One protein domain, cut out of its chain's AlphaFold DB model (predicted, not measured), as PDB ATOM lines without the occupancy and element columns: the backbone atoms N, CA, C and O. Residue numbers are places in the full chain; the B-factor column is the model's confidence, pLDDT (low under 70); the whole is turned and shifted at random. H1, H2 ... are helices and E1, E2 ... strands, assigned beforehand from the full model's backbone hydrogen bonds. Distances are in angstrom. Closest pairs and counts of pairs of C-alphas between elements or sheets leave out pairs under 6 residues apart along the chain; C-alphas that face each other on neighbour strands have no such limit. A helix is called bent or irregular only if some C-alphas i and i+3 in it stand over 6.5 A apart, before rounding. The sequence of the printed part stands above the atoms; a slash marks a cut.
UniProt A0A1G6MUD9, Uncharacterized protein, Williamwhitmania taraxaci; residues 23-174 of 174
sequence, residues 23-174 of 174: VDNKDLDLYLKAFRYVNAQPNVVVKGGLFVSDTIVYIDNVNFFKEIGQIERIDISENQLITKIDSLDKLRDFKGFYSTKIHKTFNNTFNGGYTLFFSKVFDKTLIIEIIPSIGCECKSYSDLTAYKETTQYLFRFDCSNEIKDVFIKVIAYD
ATOM      1  N   VAL A  23     -22.191  35.190  30.239       86.44
ATOM      2  CA  VAL A  23     -21.749  36.562  30.473       86.44
ATOM      3  C   VAL A  23     -20.958  37.080  29.268       86.44
ATOM      4  O   VAL A  23     -20.125  36.369  28.700       86.44
ATOM      5  N   ASP A  24     -21.156  38.339  28.883       87.62
ATOM      6  CA  ASP A  24     -20.351  38.974  27.839       87.62
ATOM      7  C   ASP A  24     -18.924  39.269  28.322       87.62
ATOM      8  O   ASP A  24     -18.686  39.594  29.482       87.62
ATOM      9  N   ASN A  25     -17.938  39.208  27.419       84.25
ATOM     10  CA  ASN A  25     -16.537  39.478  27.792       84.25
ATOM     11  C   ASN A  25     -16.340  40.893  28.353       84.25
ATOM     12  O   ASN A  25     -15.474  41.101  29.195       84.25
ATOM     13  N   LYS A  26     -17.137  41.859  27.878       85.88
ATOM     14  CA  LYS A  26     -17.101  43.241  28.367       85.88
ATOM     15  C   LYS A  26     -17.595  43.349  29.808       85.88
ATOM     16  O   LYS A  26     -17.063  44.160  30.557       85.88
ATOM     17  N   ASP A  27     -18.562  42.521  30.185       92.62
ATOM     18  CA  ASP A  27     -19.124  42.522  31.532       92.62
ATOM     19  C   ASP A  27     -18.236  41.743  32.506       92.62
ATOM     20  O   ASP A  27     -18.188  42.088  33.682       92.62
ATOM     21  N   LEU A  28     -17.471  40.748  32.032       94.69
ATOM     22  CA  LEU A  28     -16.538  39.968  32.858       94.69
ATOM     23  C   LEU A  28     -15.555  40.843  33.659       94.69
ATOM     24  O   LEU A  28     -15.281  40.548  34.821       94.69
ATOM     25  N   ASP A  29     -15.066  41.937  33.068       95.31
ATOM     26  CA  ASP A  29     -14.204  42.911  33.759       95.31
ATOM     27  C   ASP A  29     -14.915  43.578  34.952       95.31
ATOM     28  O   ASP A  29     -14.324  43.761  36.016       95.31
ATOM     29  N   LEU A  30     -16.210  43.870  34.813       97.50
ATOM     30  CA  LEU A  30     -17.024  44.484  35.864       97.50
ATOM     31  C   LEU A  30     -17.213  43.527  37.046       97.50
ATOM     32  O   LEU A  30     -17.029  43.928  38.197       97.50
ATOM     33  N   TYR A  31     -17.492  42.249  36.767       97.44
ATOM     34  CA  TYR A  31     -17.556  41.208  37.798       97.44
ATOM     35  C   TYR A  31     -16.222  41.061  38.536       97.44
ATOM     36  O   TYR A  31     -16.204  40.973  39.761       97.44
ATOM     37  N   LEU A  32     -15.095  41.081  37.814       96.12
ATOM     38  CA  LEU A  32     -13.756  41.007  38.408       96.12
ATOM     39  C   LEU A  32     -13.452  42.201  39.319       96.12
ATOM     40  O   LEU A  32     -12.929  42.014  40.421       96.12
ATOM     41  N   LYS A  33     -13.772  43.422  38.882       97.25
ATOM     42  CA  LYS A  33     -13.588  44.646  39.676       97.25
ATOM     43  C   LYS A  33     -14.431  44.617  40.947       97.25
ATOM     44  O   LYS A  33     -13.900  44.843  42.034       97.25
ATOM     45  N   ALA A  34     -15.709  44.273  40.822       97.81
ATOM     46  CA  ALA A  34     -16.609  44.182  41.961       97.81
ATOM     47  C   ALA A  34     -16.194  43.058  42.929       97.81
ATOM     48  O   ALA A  34     -16.103  43.295  44.131       97.81
ATOM     49  N   PHE A  35     -15.814  41.879  42.424       96.25
ATOM     50  CA  PHE A  35     -15.252  40.801  43.244       96.25
ATOM     51  C   PHE A  35     -14.027  41.260  44.035       96.25
ATOM     52  O   PHE A  35     -13.969  41.051  45.242       96.25
ATOM     53  N   ARG A  36     -13.053  41.912  43.385       95.31
ATOM     54  CA  ARG A  36     -11.846  42.415  44.064       95.31
ATOM     55  C   ARG A  36     -12.193  43.415  45.162       95.31
ATOM     56  O   ARG A  36     -11.598  43.348  46.235       95.31
ATOM     57  N   TYR A  37     -13.163  44.298  44.913       97.19
ATOM     58  CA  TYR A  37     -13.646  45.247  45.912       97.19
ATOM     59  C   TYR A  37     -14.245  44.536  47.133       97.19
ATOM     60  O   TYR A  37     -13.880  44.863  48.262       97.19
ATOM     61  N   VAL A  38     -15.138  43.560  46.924       95.75
ATOM     62  CA  VAL A  38     -15.788  42.816  48.021       95.75
ATOM     63  C   VAL A  38     -14.783  41.926  48.756       95.75
ATOM     64  O   VAL A  38     -14.755  41.902  49.982       95.75
ATOM     65  N   ASN A  39     -13.903  41.235  48.031       92.69
ATOM     66  CA  ASN A  39     -12.914  40.326  48.614       92.69
ATOM     67  C   ASN A  39     -11.871  41.053  49.477       92.69
ATOM     68  O   ASN A  39     -11.278  40.448  50.365       92.69
ATOM     69  N   ALA A  40     -11.645  42.346  49.225       93.56
ATOM     70  CA  ALA A  40     -10.759  43.188  50.023       93.56
ATOM     71  C   ALA A  40     -11.424  43.753  51.294       93.56
ATOM     72  O   ALA A  40     -10.740  44.383  52.101       93.56
ATOM     73  N   GLN A  41     -12.734  43.552  51.494       93.69
ATOM     74  CA  GLN A  41     -13.423  44.066  52.677       93.69
ATOM     75  C   GLN A  41     -12.945  43.337  53.947       93.69
ATOM     76  O   GLN A  41     -12.894  42.102  53.959       93.69
ATOM     77  N   PRO A  42     -12.633  44.051  55.048       89.25
ATOM     78  CA  PRO A  42     -12.058  43.433  56.245       89.25
ATOM     79  C   PRO A  42     -12.893  42.280  56.823       89.25
ATOM     80  O   PRO A  42     -12.357  41.237  57.191       89.25
ATOM     81  N   ASN A  43     -14.219  42.434  56.858       86.38
ATOM     82  CA  ASN A  43     -15.160  41.423  57.351       86.38
ATOM     83  C   ASN A  43     -15.223  40.160  56.474       86.38
ATOM     84  O   ASN A  43     -15.599  39.097  56.970       86.38
ATOM     85  N   VAL A  44     -14.878  40.271  55.190       86.56
ATOM     86  CA  VAL A  44     -14.807  39.152  54.245       86.56
ATOM     87  C   VAL A  44     -13.495  38.394  54.429       86.56
ATOM     88  O   VAL A  44     -13.511  37.178  54.617       86.56
ATOM     89  N   VAL A  45     -12.372  39.119  54.477       82.81
ATOM     90  CA  VAL A  45     -11.031  38.542  54.678       82.81
ATOM     91  C   VAL A  45     -10.959  37.745  55.981       82.81
ATOM     92  O   VAL A  45     -10.499  36.605  55.983       82.81
ATOM     93  N   VAL A  46     -11.466  38.305  57.084       80.50
ATOM     94  CA  VAL A  46     -11.427  37.658  58.408       80.50
ATOM     95  C   VAL A  46     -12.205  36.337  58.440       80.50
ATOM     96  O   VAL A  46     -11.823  35.430  59.175       80.50
ATOM     97  N   LYS A  47     -13.263  36.183  57.635       81.69
ATOM     98  CA  LYS A  47     -14.043  34.935  57.568       81.69
ATOM     99  C   LYS A  47     -13.529  33.941  56.518       81.69
ATOM    100  O   LYS A  47     -14.248  33.017  56.164       81.69
ATOM    101  N   GLY A  48     -12.305  34.103  56.016       81.56
ATOM    102  CA  GLY A  48     -11.702  33.169  55.057       81.56
ATOM    103  C   GLY A  48     -12.002  33.481  53.589       81.56
ATOM    104  O   GLY A  48     -11.599  32.726  52.714       81.56
ATOM    105  N   GLY A  49     -12.654  34.610  53.294       86.69
ATOM    106  CA  GLY A  49     -12.900  35.067  51.927       86.69
ATOM    107  C   GLY A  49     -14.249  34.631  51.358       86.69
ATOM    108  O   GLY A  49     -15.218  34.411  52.088       86.69
ATOM    109  N   LEU A  50     -14.306  34.552  50.029       89.25
ATOM    110  CA  LEU A  50     -15.522  34.329  49.247       89.25
ATOM    111  C   LEU A  50     -15.414  33.017  48.476       89.25
ATOM    112  O   LEU A  50     -14.365  32.750  47.903       89.25
ATOM    113  N   PHE A  51     -16.505  32.265  48.410       89.69
ATOM    114  CA  PHE A  51     -16.760  31.253  47.393       89.69
ATOM    115  C   PHE A  51     -17.700  31.841  46.348       89.69
ATOM    116  O   PHE A  51     -18.800  32.272  46.681       89.69
ATOM    117  N   VAL A  52     -17.274  31.910  45.090       91.25
ATOM    118  CA  VAL A  52     -18.072  32.535  44.029       91.25
ATOM    119  C   VAL A  52     -18.958  31.495  43.354       91.25
ATOM    120  O   VAL A  52     -18.453  30.550  42.751       91.25
ATOM    121  N   SER A  53     -20.275  31.697  43.406       90.38
ATOM    122  CA  SER A  53     -21.211  30.899  42.618       90.38
ATOM    123  C   SER A  53     -21.008  31.163  41.126       90.38
ATOM    124  O   SER A  53     -20.871  32.303  40.685       90.38
ATOM    125  N   ASP A  54     -21.037  30.098  40.334       90.19
ATOM    126  CA  ASP A  54     -21.023  30.160  38.873       90.19
ATOM    127  C   ASP A  54     -22.394  30.469  38.259       90.19
ATOM    128  O   ASP A  54     -22.516  30.615  37.040       90.19
ATOM    129  N   THR A  55     -23.425  30.611  39.091       90.75
ATOM    130  CA  THR A  55     -24.771  30.967  38.659       90.75
ATOM    131  C   THR A  55     -25.004  32.465  38.822       90.75
ATOM    132  O   THR A  55     -24.907  33.013  39.920       90.75
ATOM    133  N   ILE A  56     -25.360  33.122  37.719       93.06
ATOM    134  CA  ILE A  56     -25.900  34.480  37.730       93.06
ATOM    135  C   ILE A  56     -27.358  34.393  38.168       93.06
ATOM    136  O   ILE A  56     -28.140  33.656  37.564       93.06
ATOM    137  N   VAL A  57     -27.735  35.144  39.196       92.19
ATOM    138  CA  VAL A  57     -29.080  35.117  39.784       92.19
ATOM    139  C   VAL A  57     -29.801  36.443  39.572       92.19
ATOM    140  O   VAL A  57     -29.206  37.449  39.188       92.19
ATOM    141  N   TYR A  58     -31.112  36.443  39.778       89.81
ATOM    142  CA  TYR A  58     -31.870  37.683  39.875       89.81
ATOM    143  C   TYR A  58     -31.784  38.201  41.316       89.81
ATOM    144  O   TYR A  58     -32.033  37.442  42.254       89.81
ATOM    145  N   ILE A  59     -31.420  39.474  41.475       89.94
ATOM    146  CA  ILE A  59     -31.355  40.174  42.762       89.94
ATOM    147  C   ILE A  59     -32.120  41.481  42.588       89.94
ATOM    148  O   ILE A  59     -31.865  42.206  41.626       89.94
ATOM    149  N   ASP A  60     -33.068  41.736  43.485       86.12
ATOM    150  CA  ASP A  60     -33.988  42.866  43.395       86.12
ATOM    151  C   ASP A  60     -33.274  44.199  43.672       86.12
ATOM    152  O   ASP A  60     -32.564  44.360  44.672       86.12
ATOM    153  N   ASN A  61     -33.469  45.171  42.783       87.00
ATOM    154  CA  ASN A  61     -32.930  46.517  42.928       87.00
ATOM    155  C   ASN A  61     -33.704  47.368  43.949       87.00
ATOM    156  O   ASN A  61     -33.183  48.402  44.383       87.00
ATOM    157  N   VAL A  62     -34.927  46.978  44.328       87.38
ATOM    158  CA  VAL A  62     -35.818  47.753  45.204       87.38
ATOM    159  C   VAL A  62     -35.169  48.078  46.544       87.38
ATOM    160  O   VAL A  62     -35.372  49.164  47.079       87.38
ATOM    161  N   ASN A  63     -34.286  47.210  47.042       90.12
ATOM    162  CA  ASN A  63     -33.538  47.424  48.283       90.12
ATOM    163  C   ASN A  63     -32.654  48.687  48.266       90.12
ATOM    164  O   ASN A  63     -32.292  49.210  49.324       90.12
ATOM    165  N   PHE A  64     -32.330  49.199  47.075       91.88
ATOM    166  CA  PHE A  64     -31.502  50.383  46.848       91.88
ATOM    167  C   PHE A  64     -32.291  51.568  46.269       91.88
ATOM    168  O   PHE A  64     -31.707  52.466  45.656       91.88
ATOM    169  N   PHE A  65     -33.621  51.594  46.420       89.50
ATOM    170  CA  PHE A  65     -34.455  52.610  45.768       89.50
ATOM    171  C   PHE A  65     -34.048  54.047  46.113       89.50
ATOM    172  O   PHE A  65     -34.036  54.907  45.236       89.50
ATOM    173  N   LYS A  66     -33.666  54.315  47.368       88.62
ATOM    174  CA  LYS A  66     -33.265  55.660  47.811       88.62
ATOM    175  C   LYS A  66     -31.978  56.104  47.133       88.62
ATOM    176  O   LYS A  66     -31.892  57.228  46.643       88.62
ATOM    177  N   GLU A  67     -30.996  55.214  47.088       91.19
ATOM    178  CA  GLU A  67     -29.694  55.447  46.479       91.19
ATOM    179  C   GLU A  67     -29.839  55.674  44.964       91.19
ATOM    180  O   GLU A  67     -29.304  56.647  44.427       91.19
ATOM    181  N   ILE A  68     -30.651  54.853  44.290       86.38
ATOM    182  CA  ILE A  68     -30.978  55.011  42.864       86.38
ATOM    183  C   ILE A  68     -31.684  56.354  42.610       86.38
ATOM    184  O   ILE A  68     -31.296  57.093  41.703       86.38
ATOM    185  N   GLY A  69     -32.671  56.722  43.434       84.88
ATOM    186  CA  GLY A  69     -33.400  57.988  43.301       84.88
ATOM    187  C   GLY A  69     -32.514  59.226  43.429       84.88
ATOM    188  O   GLY A  69     -32.626  60.155  42.625       84.88
ATOM    189  N   GLN A  70     -31.594  59.225  44.399       84.00
ATOM    190  CA  GLN A  70     -30.628  60.314  44.603       84.00
ATOM    191  C   GLN A  70     -29.695  60.480  43.401       84.00
ATOM    192  O   GLN A  70     -29.431  61.596  42.951       84.00
ATOM    193  N   ILE A  71     -29.214  59.362  42.869       81.25
ATOM    194  CA  ILE A  71     -28.322  59.316  41.716       81.25
ATOM    195  C   ILE A  71     -28.986  59.865  40.458       81.25
ATOM    196  O   ILE A  71     -28.394  60.675  39.741       81.25
ATOM    197  N   GLU A  72     -30.196  59.390  40.170       79.50
ATOM    198  CA  GLU A  72     -30.919  59.741  38.951       79.50
ATOM    199  C   GLU A  72     -31.581  61.121  39.057       79.50
ATOM    200  O   GLU A  72     -32.160  61.600  38.083       79.50
ATOM    201  N   ARG A  73     -31.458  61.784  40.221       79.81
ATOM    202  CA  ARG A  73     -32.073  63.084  40.534       79.81
ATOM    203  C   ARG A  73     -33.566  63.086  40.221       79.81
ATOM    204  O   ARG A  73     -34.100  64.058  39.686       79.81
ATOM    205  N   ILE A  74     -34.225  61.970  40.512       76.69
ATOM    206  CA  ILE A  74     -35.642  61.819  40.228       76.69
ATOM    207  C   ILE A  74     -36.423  62.471  41.359       76.69
ATOM    208  O   ILE A  74     -36.402  61.995  42.492       76.69
ATOM    209  N   ASP A  75     -37.151  63.529  41.024       77.88
ATOM    210  CA  ASP A  75     -38.093  64.176  41.931       77.88
ATOM    211  C   ASP A  75     -39.483  63.537  41.789       77.88
ATOM    212  O   ASP A  75     -40.364  64.035  41.087       77.88
ATOM    213  N   ILE A  76     -39.643  62.350  42.380       83.12
ATOM    214  CA  ILE A  76     -40.931  61.655  42.509       83.12
ATOM    215  C   ILE A  76     -41.092  61.125  43.932       83.12
ATOM    216  O   ILE A  76     -40.118  60.954  44.663       83.12
ATOM    217  N   SER A  77     -42.332  60.820  44.320       86.06
ATOM    218  CA  SER A  77     -42.593  60.197  45.622       86.06
ATOM    219  C   SER A  77     -41.923  58.820  45.742       86.06
ATOM    220  O   SER A  77     -41.788  58.098  44.750       86.06
ATOM    221  N   GLU A  78     -41.559  58.418  46.965       84.94
ATOM    222  CA  GLU A  78     -40.902  57.125  47.227       84.94
ATOM    223  C   GLU A  78     -41.691  55.941  46.634       84.94
ATOM    224  O   GLU A  78     -41.115  55.087  45.965       84.94
ATOM    225  N   ASN A  79     -43.021  55.936  46.774       85.81
ATOM    226  CA  ASN A  79     -43.877  54.874  46.233       85.81
ATOM    227  C   ASN A  79     -43.824  54.787  44.700       85.81
ATOM    228  O   ASN A  79     -43.841  53.693  44.132       85.81
ATOM    229  N   GLN A  80     -43.759  55.933  44.016       86.19
ATOM    230  CA  GLN A  80     -43.630  55.966  42.558       86.19
ATOM    231  C   GLN A  80     -42.253  55.472  42.117       86.19
ATOM    232  O   GLN A  80     -42.152  54.779  41.106       86.19
ATOM    233  N   LEU A  81     -41.205  55.793  42.879       86.25
ATOM    234  CA  LEU A  81     -39.849  55.333  42.607       86.25
ATOM    235  C   LEU A  81     -39.714  53.820  42.776       86.25
ATOM    236  O   LEU A  81     -39.209  53.166  41.868       86.25
ATOM    237  N   ILE A  82     -40.239  53.269  43.870       87.44
ATOM    238  CA  ILE A  82     -40.308  51.821  44.106       87.44
ATOM    239  C   ILE A  82     -41.046  51.141  42.950       87.44
ATOM    240  O   ILE A  82     -40.485  50.286  42.277       87.44
ATOM    241  N   THR A  83     -42.253  51.610  42.620       86.06
ATOM    242  CA  THR A  83     -43.049  51.037  41.518       86.06
ATOM    243  C   THR A  83     -42.304  51.084  40.181       86.06
ATOM    244  O   THR A  83     -42.396  50.154  39.374       86.06
ATOM    245  N   LYS A  84     -41.560  52.167  39.919       84.44
ATOM    246  CA  LYS A  84     -40.748  52.317  38.708       84.44
ATOM    247  C   LYS A  84     -39.592  51.315  38.689       84.44
ATOM    248  O   LYS A  84     -39.379  50.692  37.653       84.44
ATOM    249  N   ILE A  85     -38.876  51.150  39.800       85.25
ATOM    250  CA  ILE A  85     -37.770  50.191  39.923       85.25
ATOM    251  C   ILE A  85     -38.289  48.764  39.761       85.25
ATOM    252  O   ILE A  85     -37.788  48.058  38.894       85.25
ATOM    253  N   ASP A  86     -39.363  48.390  40.457       83.69
ATOM    254  CA  ASP A  86     -40.002  47.076  40.317       83.69
ATOM    255  C   ASP A  86     -40.427  46.799  38.872       83.69
ATOM    256  O   ASP A  86     -40.339  45.679  38.373       83.69
ATOM    257  N   SER A  87     -40.925  47.824  38.176       80.81
ATOM    258  CA  SER A  87     -41.320  47.698  36.773       80.81
ATOM    259  C   SER A  87     -40.110  47.481  35.868       80.81
ATOM    260  O   SER A  87     -40.165  46.637  34.977       80.81
ATOM    261  N   LEU A  88     -39.010  48.207  36.096       78.00
ATOM    262  CA  LEU A  88     -37.754  48.000  35.374       78.00
ATOM    263  C   LEU A  88     -37.185  46.607  35.638       78.00
ATOM    264  O   LEU A  88     -36.720  45.953  34.710       78.00
ATOM    265  N   ASP A  89     -37.283  46.133  36.871       77.62
ATOM    266  CA  ASP A  89     -36.849  44.804  37.264       77.62
ATOM    267  C   ASP A  89     -37.683  43.698  36.614       77.62
ATOM    268  O   ASP A  89     -37.128  42.743  36.071       77.62
ATOM    269  N   LYS A  90     -39.005  43.871  36.534       75.25
ATOM    270  CA  LYS A  90     -39.888  42.972  35.772       75.25
ATOM    271  C   LYS A  90     -39.577  42.980  34.277       75.25
ATOM    272  O   LYS A  90     -39.628  41.931  33.644       75.25
ATOM    273  N   LEU A  91     -39.221  44.136  33.709       69.50
ATOM    274  CA  LEU A  91     -38.806  44.245  32.303       69.50
ATOM    275  C   LEU A  91     -37.484  43.526  32.012       69.50
ATOM    276  O   LEU A  91     -37.227  43.187  30.857       69.50
ATOM    277  N   ARG A  92     -36.649  43.274  33.029       68.56
ATOM    278  CA  ARG A  92     -35.415  42.494  32.861       68.56
ATOM    279  C   ARG A  92     -35.695  41.005  32.609       68.56
ATOM    280  O   ARG A  92     -34.788  40.358  32.093       68.56
ATOM    281  N   ASP A  93     -36.897  40.500  32.948       62.28
ATOM    282  CA  ASP A  93     -37.405  39.112  32.794       62.28
ATOM    283  C   ASP A  93     -36.298  38.051  32.778       62.28
ATOM    284  O   ASP A  93     -36.121  37.258  31.846       62.28
ATOM    285  N   PHE A  94     -35.457  38.119  33.806       72.94
ATOM    286  CA  PHE A  94     -34.218  37.380  33.841       72.94
ATOM    287  C   PHE A  94     -34.367  36.160  34.741       72.94
ATOM    288  O   PHE A  94     -34.494  36.275  35.959       72.94
ATOM    289  N   LYS A  95     -34.306  34.973  34.138       80.12
ATOM    290  CA  LYS A  95     -34.113  33.729  34.884       80.12
ATOM    291  C   LYS A  95     -32.622  33.514  35.094       80.12
ATOM    292  O   LYS A  95     -31.851  33.634  34.145       80.12
ATOM    293  N   GLY A  96     -32.240  33.169  36.323       86.19
ATOM    294  CA  GLY A  96     -30.850  32.858  36.637       86.19
ATOM    295  C   GLY A  96     -30.282  31.777  35.713       86.19
ATOM    296  O   GLY A  96     -30.990  30.838  35.341       86.19
ATOM    297  N   PHE A  97     -29.013  31.916  35.330       89.25
ATOM    298  CA  PHE A  97     -28.320  30.974  34.450       89.25
ATOM    299  C   PHE A  97     -26.911  30.679  34.948       89.25
ATOM    300  O   PHE A  97     -26.251  31.513  35.565       89.25
ATOM    301  N   TYR A  98     -26.433  29.485  34.621       90.50
ATOM    302  CA  TYR A  98     -25.052  29.080  34.839       90.50
ATOM    303  C   TYR A  98     -24.121  29.740  33.813       90.50
ATOM    304  O   TYR A  98     -24.328  29.599  32.607       90.50
ATOM    305  N   SER A  99     -23.070  30.413  34.278       91.94
ATOM    306  CA  SER A  99     -22.066  31.055  33.432       91.94
ATOM    307  C   SER A  99     -20.765  30.258  33.411       91.94
ATOM    308  O   SER A  99     -20.045  30.163  34.408       91.94
ATOM    309  N   THR A 100     -20.382  29.766  32.228       91.50
ATOM    310  CA  THR A 100     -19.095  29.067  32.074       91.50
ATOM    311  C   THR A 100     -17.913  30.008  32.291       91.50
ATOM    312  O   THR A 100     -16.853  29.571  32.744       91.50
ATOM    313  N   LYS A 101     -18.069  31.301  31.972       93.38
ATOM    314  CA  LYS A 101     -17.020  32.306  32.167       93.38
ATOM    315  C   LYS A 101     -16.828  32.662  33.629       93.38
ATOM    316  O   LYS A 101     -15.677  32.718  34.054       93.38
ATOM    317  N   ILE A 102     -17.907  32.859  34.389       93.94
ATOM    318  CA  ILE A 102     -17.811  33.061  35.840       93.94
ATOM    319  C   ILE A 102     -17.163  31.831  36.467       93.94
ATOM    320  O   ILE A 102     -16.141  31.983  37.132       93.94
ATOM    321  N   HIS A 103     -17.654  30.626  36.142       90.94
ATOM    322  CA  HIS A 103     -17.057  29.379  36.618       90.94
ATOM    323  C   HIS A 103     -15.546  29.365  36.372       90.94
ATOM    324  O   HIS A 103     -14.773  29.345  37.316       90.94
ATOM    325  N   LYS A 104     -15.091  29.497  35.119       91.81
ATOM    326  CA  LYS A 104     -13.655  29.470  34.778       91.81
ATOM    327  C   LYS A 104     -12.833  30.580  35.438       91.81
ATOM    328  O   LYS A 104     -11.661  30.362  35.725       91.81
ATOM    329  N   THR A 105     -13.418  31.756  35.640       92.56
ATOM    330  CA  THR A 105     -12.712  32.928  36.180       92.56
ATOM    331  C   THR A 105     -12.520  32.828  37.689       92.56
ATOM    332  O   THR A 105     -11.472  33.226  38.197       92.56
ATOM    333  N   PHE A 106     -13.501  32.273  38.405       89.69
ATOM    334  CA  PHE A 106     -13.521  32.256  39.867       89.69
ATOM    335  C   PHE A 106     -13.408  30.851  40.486       89.69
ATOM    336  O   PHE A 106     -13.376  30.748  41.712       89.69
ATOM    337  N   ASN A 107     -13.251  29.794  39.671       72.81
ATOM    338  CA  ASN A 107     -13.208  28.373  40.071       72.81
ATOM    339  C   ASN A 107     -12.204  28.023  41.179       72.81
ATOM    340  O   ASN A 107     -12.201  26.911  41.659       72.81
ATOM    341  N   ASN A 108     -11.286  28.904  41.562       62.41
ATOM    342  CA  ASN A 108     -10.259  28.590  42.560       62.41
ATOM    343  C   ASN A 108     -10.592  29.131  43.960       62.41
ATOM    344  O   ASN A 108      -9.739  29.122  44.843       62.41
ATOM    345  N   THR A 109     -11.812  29.621  44.182       61.62
ATOM    346  CA  THR A 109     -12.215  30.287  45.428       61.62
ATOM    347  C   THR A 109     -12.932  29.338  46.398       61.62
ATOM    348  O   THR A 109     -14.023  29.614  46.863       61.62
ATOM    349  N   PHE A 110     -12.354  28.175  46.707       58.75
ATOM    350  CA  PHE A 110     -13.094  27.079  47.363       58.75
ATOM    351  C   PHE A 110     -13.219  27.116  48.900       58.75
ATOM    352  O   PHE A 110     -13.843  26.225  49.453       58.75
ATOM    353  N   ASN A 111     -12.702  28.123  49.615       63.72
ATOM    354  CA  ASN A 111     -12.687  28.114  51.093       63.72
ATOM    355  C   ASN A 111     -13.148  29.437  51.732       63.72
ATOM    356  O   ASN A 111     -12.508  29.943  52.650       63.72
ATOM    357  N   GLY A 112     -14.250  30.012  51.242       69.19
ATOM    358  CA  GLY A 112     -14.811  31.250  51.787       69.19
ATOM    359  C   GLY A 112     -15.858  31.027  52.880       69.19
ATOM    360  O   GLY A 112     -16.775  30.222  52.722       69.19
ATOM    361  N   GLY A 113     -15.800  31.813  53.960       85.00
ATOM    362  CA  GLY A 113     -16.883  31.898  54.951       85.00
ATOM    363  C   GLY A 113     -18.156  32.570  54.424       85.00
ATOM    364  O   GLY A 113     -19.138  32.674  55.163       85.00
ATOM    365  N   TYR A 114     -18.151  33.008  53.163       89.06
ATOM    366  CA  TYR A 114     -19.318  33.497  52.442       89.06
ATOM    367  C   TYR A 114     -19.422  32.872  51.053       89.06
ATOM    368  O   TYR A 114     -18.408  32.688  50.382       89.06
ATOM    369  N   THR A 115     -20.650  32.662  50.590       90.06
ATOM    370  CA  THR A 115     -20.972  32.441  49.182       90.06
ATOM    371  C   THR A 115     -21.338  33.775  48.545       90.06
ATOM    372  O   THR A 115     -22.168  34.505  49.081       90.06
ATOM    373  N   LEU A 116     -20.734  34.080  47.402       93.19
ATOM    374  CA  LEU A 116     -21.005  35.254  46.591       93.19
ATOM    375  C   LEU A 116     -21.872  34.870  45.395       93.19
ATOM    376  O   LEU A 116     -21.513  33.982  44.620       93.19
ATOM    377  N   PHE A 117     -22.963  35.602  45.215       93.81
ATOM    378  CA  PHE A 117     -23.813  35.555  44.036       93.81
ATOM    379  C   PHE A 117     -23.734  36.869  43.272       93.81
ATOM    380  O   PHE A 117     -23.718  37.953  43.855       93.81
ATOM    381  N   PHE A 118     -23.704  36.759  41.950       95.69
ATOM    382  CA  PHE A 118     -23.734  37.900  41.049       95.69
ATOM    383  C   PHE A 118     -25.125  38.064  40.438       95.69
ATOM    384  O   PHE A 118     -25.719  37.084  39.982       95.69
ATOM    385  N   SER A 119     -25.606  39.305  40.338       94.38
ATOM    386  CA  SER A 119     -26.674  39.650  39.403       94.38
ATOM    387  C   SER A 119     -26.134  39.749  37.980       94.38
ATOM    388  O   SER A 119     -24.931  39.869  37.763       94.38
ATOM    389  N   LYS A 120     -27.016  39.772  36.981       92.56
ATOM    390  CA  LYS A 120     -26.609  40.187  35.634       92.56
ATOM    391  C   LYS A 120     -26.238  41.678  35.645       92.56
ATOM    392  O   LYS A 120     -26.953  42.474  36.255       92.56
ATOM    393  N   VAL A 121     -25.166  42.061  34.947       93.00
ATOM    394  CA  VAL A 121     -24.876  43.476  34.662       93.00
ATOM    395  C   VAL A 121     -25.993  44.055  33.797       93.00
ATOM    396  O   VAL A 121     -26.326  43.518  32.739       93.00
ATOM    397  N   PHE A 122     -26.546  45.184  34.222       88.94
ATOM    398  CA  PHE A 122     -27.534  45.931  33.454       88.94
ATOM    399  C   PHE A 122     -27.281  47.423  33.618       88.94
ATOM    400  O   PHE A 122     -27.127  47.893  34.738       88.94
ATOM    401  N   ASP A 123     -27.211  48.158  32.508       89.44
ATOM    402  CA  ASP A 123     -26.978  49.609  32.499       89.44
ATOM    403  C   ASP A 123     -25.845  50.061  33.444       89.44
ATOM    404  O   ASP A 123     -26.031  50.846  34.375       89.44
ATOM    405  N   LYS A 124     -24.660  49.455  33.263       92.38
ATOM    406  CA  LYS A 124     -23.461  49.715  34.087       92.38
ATOM    407  C   LYS A 124     -23.696  49.562  35.591       92.38
ATOM    408  O   LYS A 124     -22.996  50.168  36.396       92.38
ATOM    409  N   THR A 125     -24.648  48.721  35.961       93.12
ATOM    410  CA  THR A 125     -24.985  48.414  37.342       93.12
ATOM    411  C   THR A 125     -24.854  46.914  37.564       93.12
ATOM    412  O   THR A 125     -25.240  46.116  36.708       93.12
ATOM    413  N   LEU A 126     -24.279  46.533  38.698       95.56
ATOM    414  CA  LEU A 126     -24.117  45.147  39.129       95.56
ATOM    415  C   LEU A 126     -24.492  45.053  40.600       95.56
ATOM    416  O   LEU A 126     -23.971  45.820  41.409       95.56
ATOM    417  N   ILE A 127     -25.338  44.090  40.948       95.81
ATOM    418  CA  ILE A 127     -25.562  43.719  42.337       95.81
ATOM    419  C   ILE A 127     -24.761  42.462  42.651       95.81
ATOM    420  O   ILE A 127     -24.702  41.512  41.869       95.81
ATOM    421  N   ILE A 128     -24.125  42.479  43.813       96.69
ATOM    422  CA  ILE A 128     -23.516  41.312  44.434       96.69
ATOM    423  C   ILE A 128     -24.231  41.055  45.740       96.69
ATOM    424  O   ILE A 128     -24.455  41.987  46.504       96.69
ATOM    425  N   GLU A 129     -24.500  39.794  46.037       95.12
ATOM    426  CA  GLU A 129     -24.949  39.382  47.356       95.12
ATOM    427  C   GLU A 129     -23.977  38.377  47.957       95.12
ATOM    428  O   GLU A 129     -23.605  37.395  47.312       95.12
ATOM    429  N   ILE A 130     -23.551  38.635  49.192       93.44
ATOM    430  CA  ILE A 130     -22.753  37.694  49.975       93.44
ATOM    431  C   ILE A 130     -23.594  37.116  51.110       93.44
ATOM    432  O   ILE A 130     -24.262  37.837  51.855       93.44
ATOM    433  N   ILE A 131     -23.536  35.795  51.244       91.19
ATOM    434  CA  ILE A 131     -24.327  35.021  52.199       91.19
ATOM    435  C   ILE A 131     -23.375  34.200  53.067       91.19
ATOM    436  O   ILE A 131     -22.532  33.497  52.513       91.19
ATOM    437  N   PRO A 132     -23.481  34.228  54.409       88.06
ATOM    438  CA  PRO A 132     -22.651  33.390  55.268       88.06
ATOM    439  C   PRO A 132     -22.765  31.893  54.926       88.06
ATOM    440  O   PRO A 132     -23.861  31.305  54.934       88.06
ATOM    441  N   SER A 133     -21.615  31.270  54.672       78.50
ATOM    442  CA  SER A 133     -21.473  29.839  54.398       78.50
ATOM    443  C   SER A 133     -21.619  29.054  55.702       78.50
ATOM    444  O   SER A 133     -20.648  28.811  56.411       78.50
ATOM    445  N   ILE A 134     -22.846  28.663  56.053       64.62
ATOM    446  CA  ILE A 134     -23.108  27.758  57.181       64.62
ATOM    447  C   ILE A 134     -23.512  26.395  56.610       64.62
ATOM    448  O   ILE A 134     -24.668  26.176  56.248       64.62
ATOM    449  N   GLY A 135     -22.534  25.491  56.519       55.12
ATOM    450  CA  GLY A 135     -22.767  24.048  56.529       55.12
ATOM    451  C   GLY A 135     -23.411  23.386  55.303       55.12
ATOM    452  O   GLY A 135     -24.127  22.415  55.514       55.12
ATOM    453  N   CYS A 136     -23.193  23.840  54.060       52.19
ATOM    454  CA  CYS A 136     -23.370  22.982  52.868       52.19
ATOM    455  C   CYS A 136     -22.901  23.659  51.569       52.19
ATOM    456  O   CYS A 136     -23.305  24.782  51.283       52.19
ATOM    457  N   GLU A 137     -22.159  22.921  50.741       56.72
ATOM    458  CA  GLU A 137     -21.581  23.369  49.459       56.72
ATOM    459  C   GLU A 137     -22.523  23.205  48.244       56.72
ATOM    460  O   GLU A 137     -22.118  23.412  47.105       56.72
ATOM    461  N   CYS A 138     -23.796  22.837  48.443       61.66
ATOM    462  CA  CYS A 138     -24.721  22.513  47.340       61.66
ATOM    463  C   CYS A 138     -26.150  23.042  47.546       61.66
ATOM    464  O   CYS A 138     -27.118  22.353  47.229       61.66
ATOM    465  N   LYS A 139     -26.309  24.235  48.123       72.56
ATOM    466  CA  LYS A 139     -27.628  24.864  48.296       72.56
ATOM    467  C   LYS A 139     -27.898  25.874  47.186       72.56
ATOM    468  O   LYS A 139     -26.984  26.586  46.769       72.56
ATOM    469  N   SER A 140     -29.141  25.931  46.708       80.88
ATOM    470  CA  SER A 140     -29.544  26.940  45.726       80.88
ATOM    471  C   SER A 140     -29.539  28.339  46.351       80.88
ATOM    472  O   SER A 140     -29.547  28.480  47.575       80.88
ATOM    473  N   TYR A 141     -29.552  29.381  45.517       85.25
ATOM    474  CA  TYR A 141     -29.655  30.764  45.990       85.25
ATOM    475  C   TYR A 141     -30.857  30.959  46.926       85.25
ATOM    476  O   TYR A 141     -30.686  31.459  48.031       85.25
ATOM    477  N   SER A 142     -32.039  30.458  46.543       84.19
ATOM    478  CA  SER A 142     -33.248  30.530  47.373       84.19
ATOM    479  C   SER A 142     -33.119  29.785  48.702       84.19
ATOM    480  O   SER A 142     -33.625  30.256  49.715       84.19
ATOM    481  N   ASP A 143     -32.418  28.647  48.732       81.94
ATOM    482  CA  ASP A 143     -32.198  27.900  49.981       81.94
ATOM    483  C   ASP A 143     -31.225  28.620  50.921       81.94
ATOM    484  O   ASP A 143     -31.234  28.399  52.134       81.94
ATOM    485  N   LEU A 144     -30.310  29.410  50.353       81.06
ATOM    486  CA  LEU A 144     -29.299  30.138  51.104       81.06
ATOM    487  C   LEU A 144     -29.817  31.468  51.633       81.06
ATOM    488  O   LEU A 144     -29.385  31.846  52.720       81.06
ATOM    489  N   THR A 145     -30.697  32.152  50.903       81.00
ATOM    490  CA  THR A 145     -31.296  33.418  51.341       81.00
ATOM    491  C   THR A 145     -32.441  33.213  52.325       81.00
ATOM    492  O   THR A 145     -32.623  34.054  53.197       81.00
ATOM    493  N   ALA A 146     -33.164  32.088  52.261       74.38
ATOM    494  CA  ALA A 146     -34.249  31.790  53.193       74.38
ATOM    495  C   ALA A 146     -33.775  31.859  54.659       74.38
ATOM    496  O   ALA A 146     -32.917  31.076  55.086       74.38
ATOM    497  N   TYR A 147     -34.361  32.781  55.430       64.75
ATOM    498  CA  TYR A 147     -34.103  33.001  56.859       64.75
ATOM    499  C   TYR A 147     -32.679  33.445  57.206       64.75
ATOM    500  O   TYR A 147     -32.184  33.167  58.306       64.75
ATOM    501  N   LYS A 148     -31.986  34.108  56.274       75.00
ATOM    502  CA  LYS A 148     -30.654  34.648  56.531       75.00
ATOM    503  C   LYS A 148     -30.601  36.149  56.348       75.00
ATOM    504  O   LYS A 148     -31.181  36.721  55.431       75.00
ATOM    505  N   GLU A 149     -29.798  36.749  57.213       88.50
ATOM    506  CA  GLU A 149     -29.233  38.057  56.963       88.50
ATOM    507  C   GLU A 149     -28.119  37.920  55.914       88.50
ATOM    508  O   GLU A 149     -27.184  37.122  56.064       88.50
ATOM    509  N   THR A 150     -28.232  38.690  54.842       92.06
ATOM    510  CA  THR A 150     -27.271  38.752  53.745       92.06
ATOM    511  C   THR A 150     -26.785  40.184  53.565       92.06
ATOM    512  O   THR A 150     -27.359  41.141  54.090       92.06
ATOM    513  N   THR A 151     -25.667  40.358  52.863       95.06
ATOM    514  CA  THR A 151     -25.160  41.691  52.525       95.06
ATOM    515  C   THR A 151     -25.174  41.865  51.019       95.06
ATOM    516  O   THR A 151     -24.488  41.137  50.301       95.06
ATOM    517  N   GLN A 152     -25.930  42.851  50.548       96.00
ATOM    518  CA  GLN A 152     -25.977  43.250  49.152       96.00
ATOM    519  C   GLN A 152     -25.083  44.465  48.909       96.00
ATOM    520  O   GLN A 152     -25.049  45.411  49.697       96.00
ATOM    521  N   TYR A 153     -24.396  44.448  47.774       97.69
ATOM    522  CA  TYR A 153     -23.597  45.542  47.246       97.69
ATOM    523  C   TYR A 153     -24.166  45.949  45.891       97.69
ATOM    524  O   TYR A 153     -24.221  45.123  44.982       97.69
ATOM    525  N   LEU A 154     -24.529  47.217  45.734       96.56
ATOM    526  CA  LEU A 154     -24.872  47.816  44.450       96.56
ATOM    527  C   LEU A 154     -23.653  48.570  43.916       96.56
ATOM    528  O   LEU A 154     -23.277  49.611  44.455       96.56
ATOM    529  N   PHE A 155     -23.060  48.057  42.844       97.44
ATOM    530  CA  PHE A 155     -21.978  48.705  42.114       97.44
ATOM    531  C   PHE A 155     -22.528  49.486  40.934       97.44
ATOM    532  O   PHE A 155     -23.308  48.954  40.140       97.44
ATOM    533  N   ARG A 156     -22.046  50.717  40.768       96.38
ATOM    534  CA  ARG A 156     -22.222  51.492  39.540       96.38
ATOM    535  C   ARG A 156     -20.885  51.749  38.889       96.38
ATOM    536  O   ARG A 156     -19.936  52.164  39.553       96.38
ATOM    537  N   PHE A 157     -20.847  51.559  37.582       96.62
ATOM    538  CA  PHE A 157     -19.669  51.788  36.770       96.62
ATOM    539  C   PHE A 157     -19.851  53.020  35.890       96.62
ATOM    540  O   PHE A 157     -20.959  53.346  35.460       96.62
ATOM    541  N   ASP A 158     -18.759  53.720  35.618       95.62
ATOM    542  CA  ASP A 158     -18.752  54.797  34.639       95.62
ATOM    543  C   ASP A 158     -18.610  54.269  33.194       95.62
ATOM    544  O   ASP A 158     -18.593  53.065  32.918       95.62
ATOM    545  N   CYS A 159     -18.524  55.189  32.231       94.38
ATOM    546  CA  CYS A 159     -18.343  54.848  30.820       94.38
ATOM    547  C   CYS A 159     -16.992  54.172  30.522       94.38
ATOM    548  O   CYS A 159     -16.876  53.490  29.504       94.38
ATOM    549  N   SER A 160     -16.008  54.334  31.407       96.06
ATOM    550  CA  SER A 160     -14.696  53.689  31.360       96.06
ATOM    551  C   SER A 160     -14.675  52.344  32.092       96.06
ATOM    552  O   SER A 160     -13.610  51.748  32.224       96.06
ATOM    553  N   ASN A 161     -15.838  51.835  32.522       95.38
ATOM    554  CA  ASN A 161     -15.978  50.608  33.307       95.38
ATOM    555  C   ASN A 161     -15.305  50.670  34.688       95.38
ATOM    556  O   ASN A 161     -15.032  49.622  35.278       95.38
ATOM    557  N   GLU A 162     -15.020  51.856  35.218       97.38
ATOM    558  CA  GLU A 162     -14.465  52.012  36.561       97.38
ATOM    559  C   GLU A 162     -15.577  52.133  37.600       97.38
ATOM    560  O   GLU A 162     -16.659  52.646  37.307       97.38
ATOM    561  N   ILE A 163     -15.327  51.630  38.814       97.69
ATOM    562  CA  ILE A 163     -16.290  51.732  39.919       97.69
ATOM    563  C   ILE A 163     -16.448  53.210  40.271       97.69
ATOM    564  O   ILE A 163     -15.504  53.855  40.723       97.69
ATOM    565  N   LYS A 164     -17.661  53.723  40.079       96.69
ATOM    566  CA  LYS A 164     -18.038  55.097  40.393       96.69
ATOM    567  C   LYS A 164     -18.665  55.202  41.777       96.69
ATOM    568  O   LYS A 164     -18.250  56.041  42.566       96.69
ATOM    569  N   ASP A 165     -19.638  54.337  42.058       95.81
ATOM    570  CA  ASP A 165     -20.373  54.316  43.323       95.81
ATOM    571  C   ASP A 165     -20.500  52.874  43.836       95.81
ATOM    572  O   ASP A 165     -20.646  51.935  43.043       95.81
ATOM    573  N   VAL A 166     -20.480  52.708  45.164       97.25
ATOM    574  CA  VAL A 166     -20.791  51.443  45.847       97.25
ATOM    575  C   VAL A 166     -21.744  51.723  47.001       97.25
ATOM    576  O   VAL A 166     -21.414  52.495  47.902       97.25
ATOM    577  N   PHE A 167     -22.902  51.069  46.997       96.88
ATOM    578  CA  PHE A 167     -23.858  51.110  48.104       96.88
ATOM    579  C   PHE A 167     -23.969  49.737  48.742       96.88
ATOM    580  O   PHE A 167     -23.905  48.726  48.048       96.88
ATOM    581  N   ILE A 168     -24.138  49.700  50.060       96.38
ATOM    582  CA  ILE A 168     -24.132  48.462  50.838       96.38
ATOM    583  C   ILE A 168     -25.401  48.417  51.683       96.38
ATOM    584  O   ILE A 168     -25.724  49.389  52.370       96.38
ATOM    585  N   LYS A 169     -26.115  47.293  51.638       95.19
ATOM    586  CA  LYS A 169     -27.297  47.025  52.461       95.19
ATOM    587  C   LYS A 169     -27.178  45.665  53.120       95.19
ATOM    588  O   LYS A 169     -26.709  44.708  52.513       95.19
ATOM    589  N   VAL A 170     -27.646  45.597  54.356       94.00
ATOM    590  CA  VAL A 170     -27.907  44.338  55.043       94.00
ATOM    591  C   VAL A 170     -29.381  44.018  54.834       94.00
ATOM    592  O   VAL A 170     -30.226  44.865  55.126       94.00
ATOM    593  N   ILE A 171     -29.672  42.843  54.281       91.38
ATOM    594  CA  ILE A 171     -31.024  42.391  53.949       91.38
ATOM    595  C   ILE A 171     -31.344  41.182  54.814       91.38
ATOM    596  O   ILE A 171     -30.556  40.245  54.876       91.38
ATOM    597  N   ALA A 172     -32.494  41.201  55.474       87.12
ATOM    598  CA  ALA A 172     -33.044  40.032  56.141       87.12
ATOM    599  C   ALA A 172     -34.232  39.539  55.317       87.12
ATOM    600  O   ALA A 172     -35.153  40.308  55.038       87.12
ATOM    601  N   TYR A 173     -34.171  38.281  54.889       79.69
ATOM    602  CA  TYR A 173     -35.284  37.618  54.223       79.69
ATOM    603  C   TYR A 173     -36.137  36.897  55.267       79.69
ATOM    604  O   TYR A 173     -35.618  36.043  55.994       79.69
ATOM    605  N   ASP A 174     -37.422  37.251  55.309       63.34
ATOM    606  CA  ASP A 174     -38.452  36.629  56.153       63.34
ATOM    607  C   ASP A 174     -39.123  35.429  55.465       63.34
ATOM    608  O   ASP A 174     -39.349  35.487  54.230       63.34
TER     609      ASP A 174
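This is residues 23 to 174 of the 174 residues of an uncharacterized protein of Williamwhitmania taraxaci (UniProt A0A1G6MUD9). A strongly twisted sheet of five strands curls round the long helix H1 on one face, while H3 lies over the other face, with H4 packed on the far side of H3, away from the sheet. The short helix H6 is on the same face as H3, H5 covers the edge strand E1, and H2 only grazes the sheet. The printed part has 152 residues, with six named helices and five named strands in the order H1 H2 E1 H3 H4 H5 E2 E3 H6 E4 E5. The sheet is mixed, in the order E1 E2 E3 E4 E5, and the class is mixed, helices and strands. The whole is compact, with a radius of gyration of the C-alphas of 15.3 A and spans of 45 by 38 by 31 A.

The sheet holds E1, residues 50 to 57, E2, residues 114 to 119, E3, residues 125 to 132 and 23.5 A long, E4, residues 149 to 157 and 26.2 A, and E5, residues 163 to 172 and 26.1 A. E1 bends by 79 degrees at residue 54. H1, residues 25 to 39, runs 21.2 A from C-alpha 25 at (-16.537, 39.478, 27.792). H2 is residues 42 to 46, H3 61 to 72, H4 78 to 91 and 19.8 A long, H5 100 to 106, and H6 141 to 145. H3 is irregular: C-alphas 63 and 66 are 8.3 A apart. E5 ends with C-alpha 172 at (-33.044, 40.032, 56.141).

E1 and E2 are parallel, with N 53 and O 116 2.9 A apart, and form a strand-helix-strand unit, two parallel neighbours with H3, H4 and H5 between them along the chain. The hairpin E2 and E3 has N 117 and O 129 at 2.8 A. E3 and E4 are antiparallel, with N 128 and O 153 at 2.9 A. The hairpin E4 and E5 has N 152 and O 169 at 2.8 A. The closest C-alphas of H1 and E4 are those of Ala 34 and Phe 155, 7.0 A apart. H3 lies over E4 and E5 at a height over the sheet of 9.9 A. H3 and H4 touch at a steep tilt of 67 degrees, opposite ways, closest at the C-alphas of Phe 65 and Ile 82, 6.1 A apart. H5 lies over E1, where the C-alphas of Asp 54 and His 103 are closest at 4.6 A. H6 lies over E3, with the C-alphas of Ile 131 and Leu 144 closest at 7.1 A. Every O i to N i+4 pair is within hydrogen-bond range in H2, H4, H5 and H6, against 9 of 11 in H1 and 5 of 8 in H3.

The two C-alphas farthest apart, those of Asp 75 and Gly 135, are 45.4 A apart. The printed part has no cut, and no link is long. The mean pLDDT of the printed part is 86.4; residues 91 to 93, 108 to 112, 134 to 138, 147 and 174 are under 70.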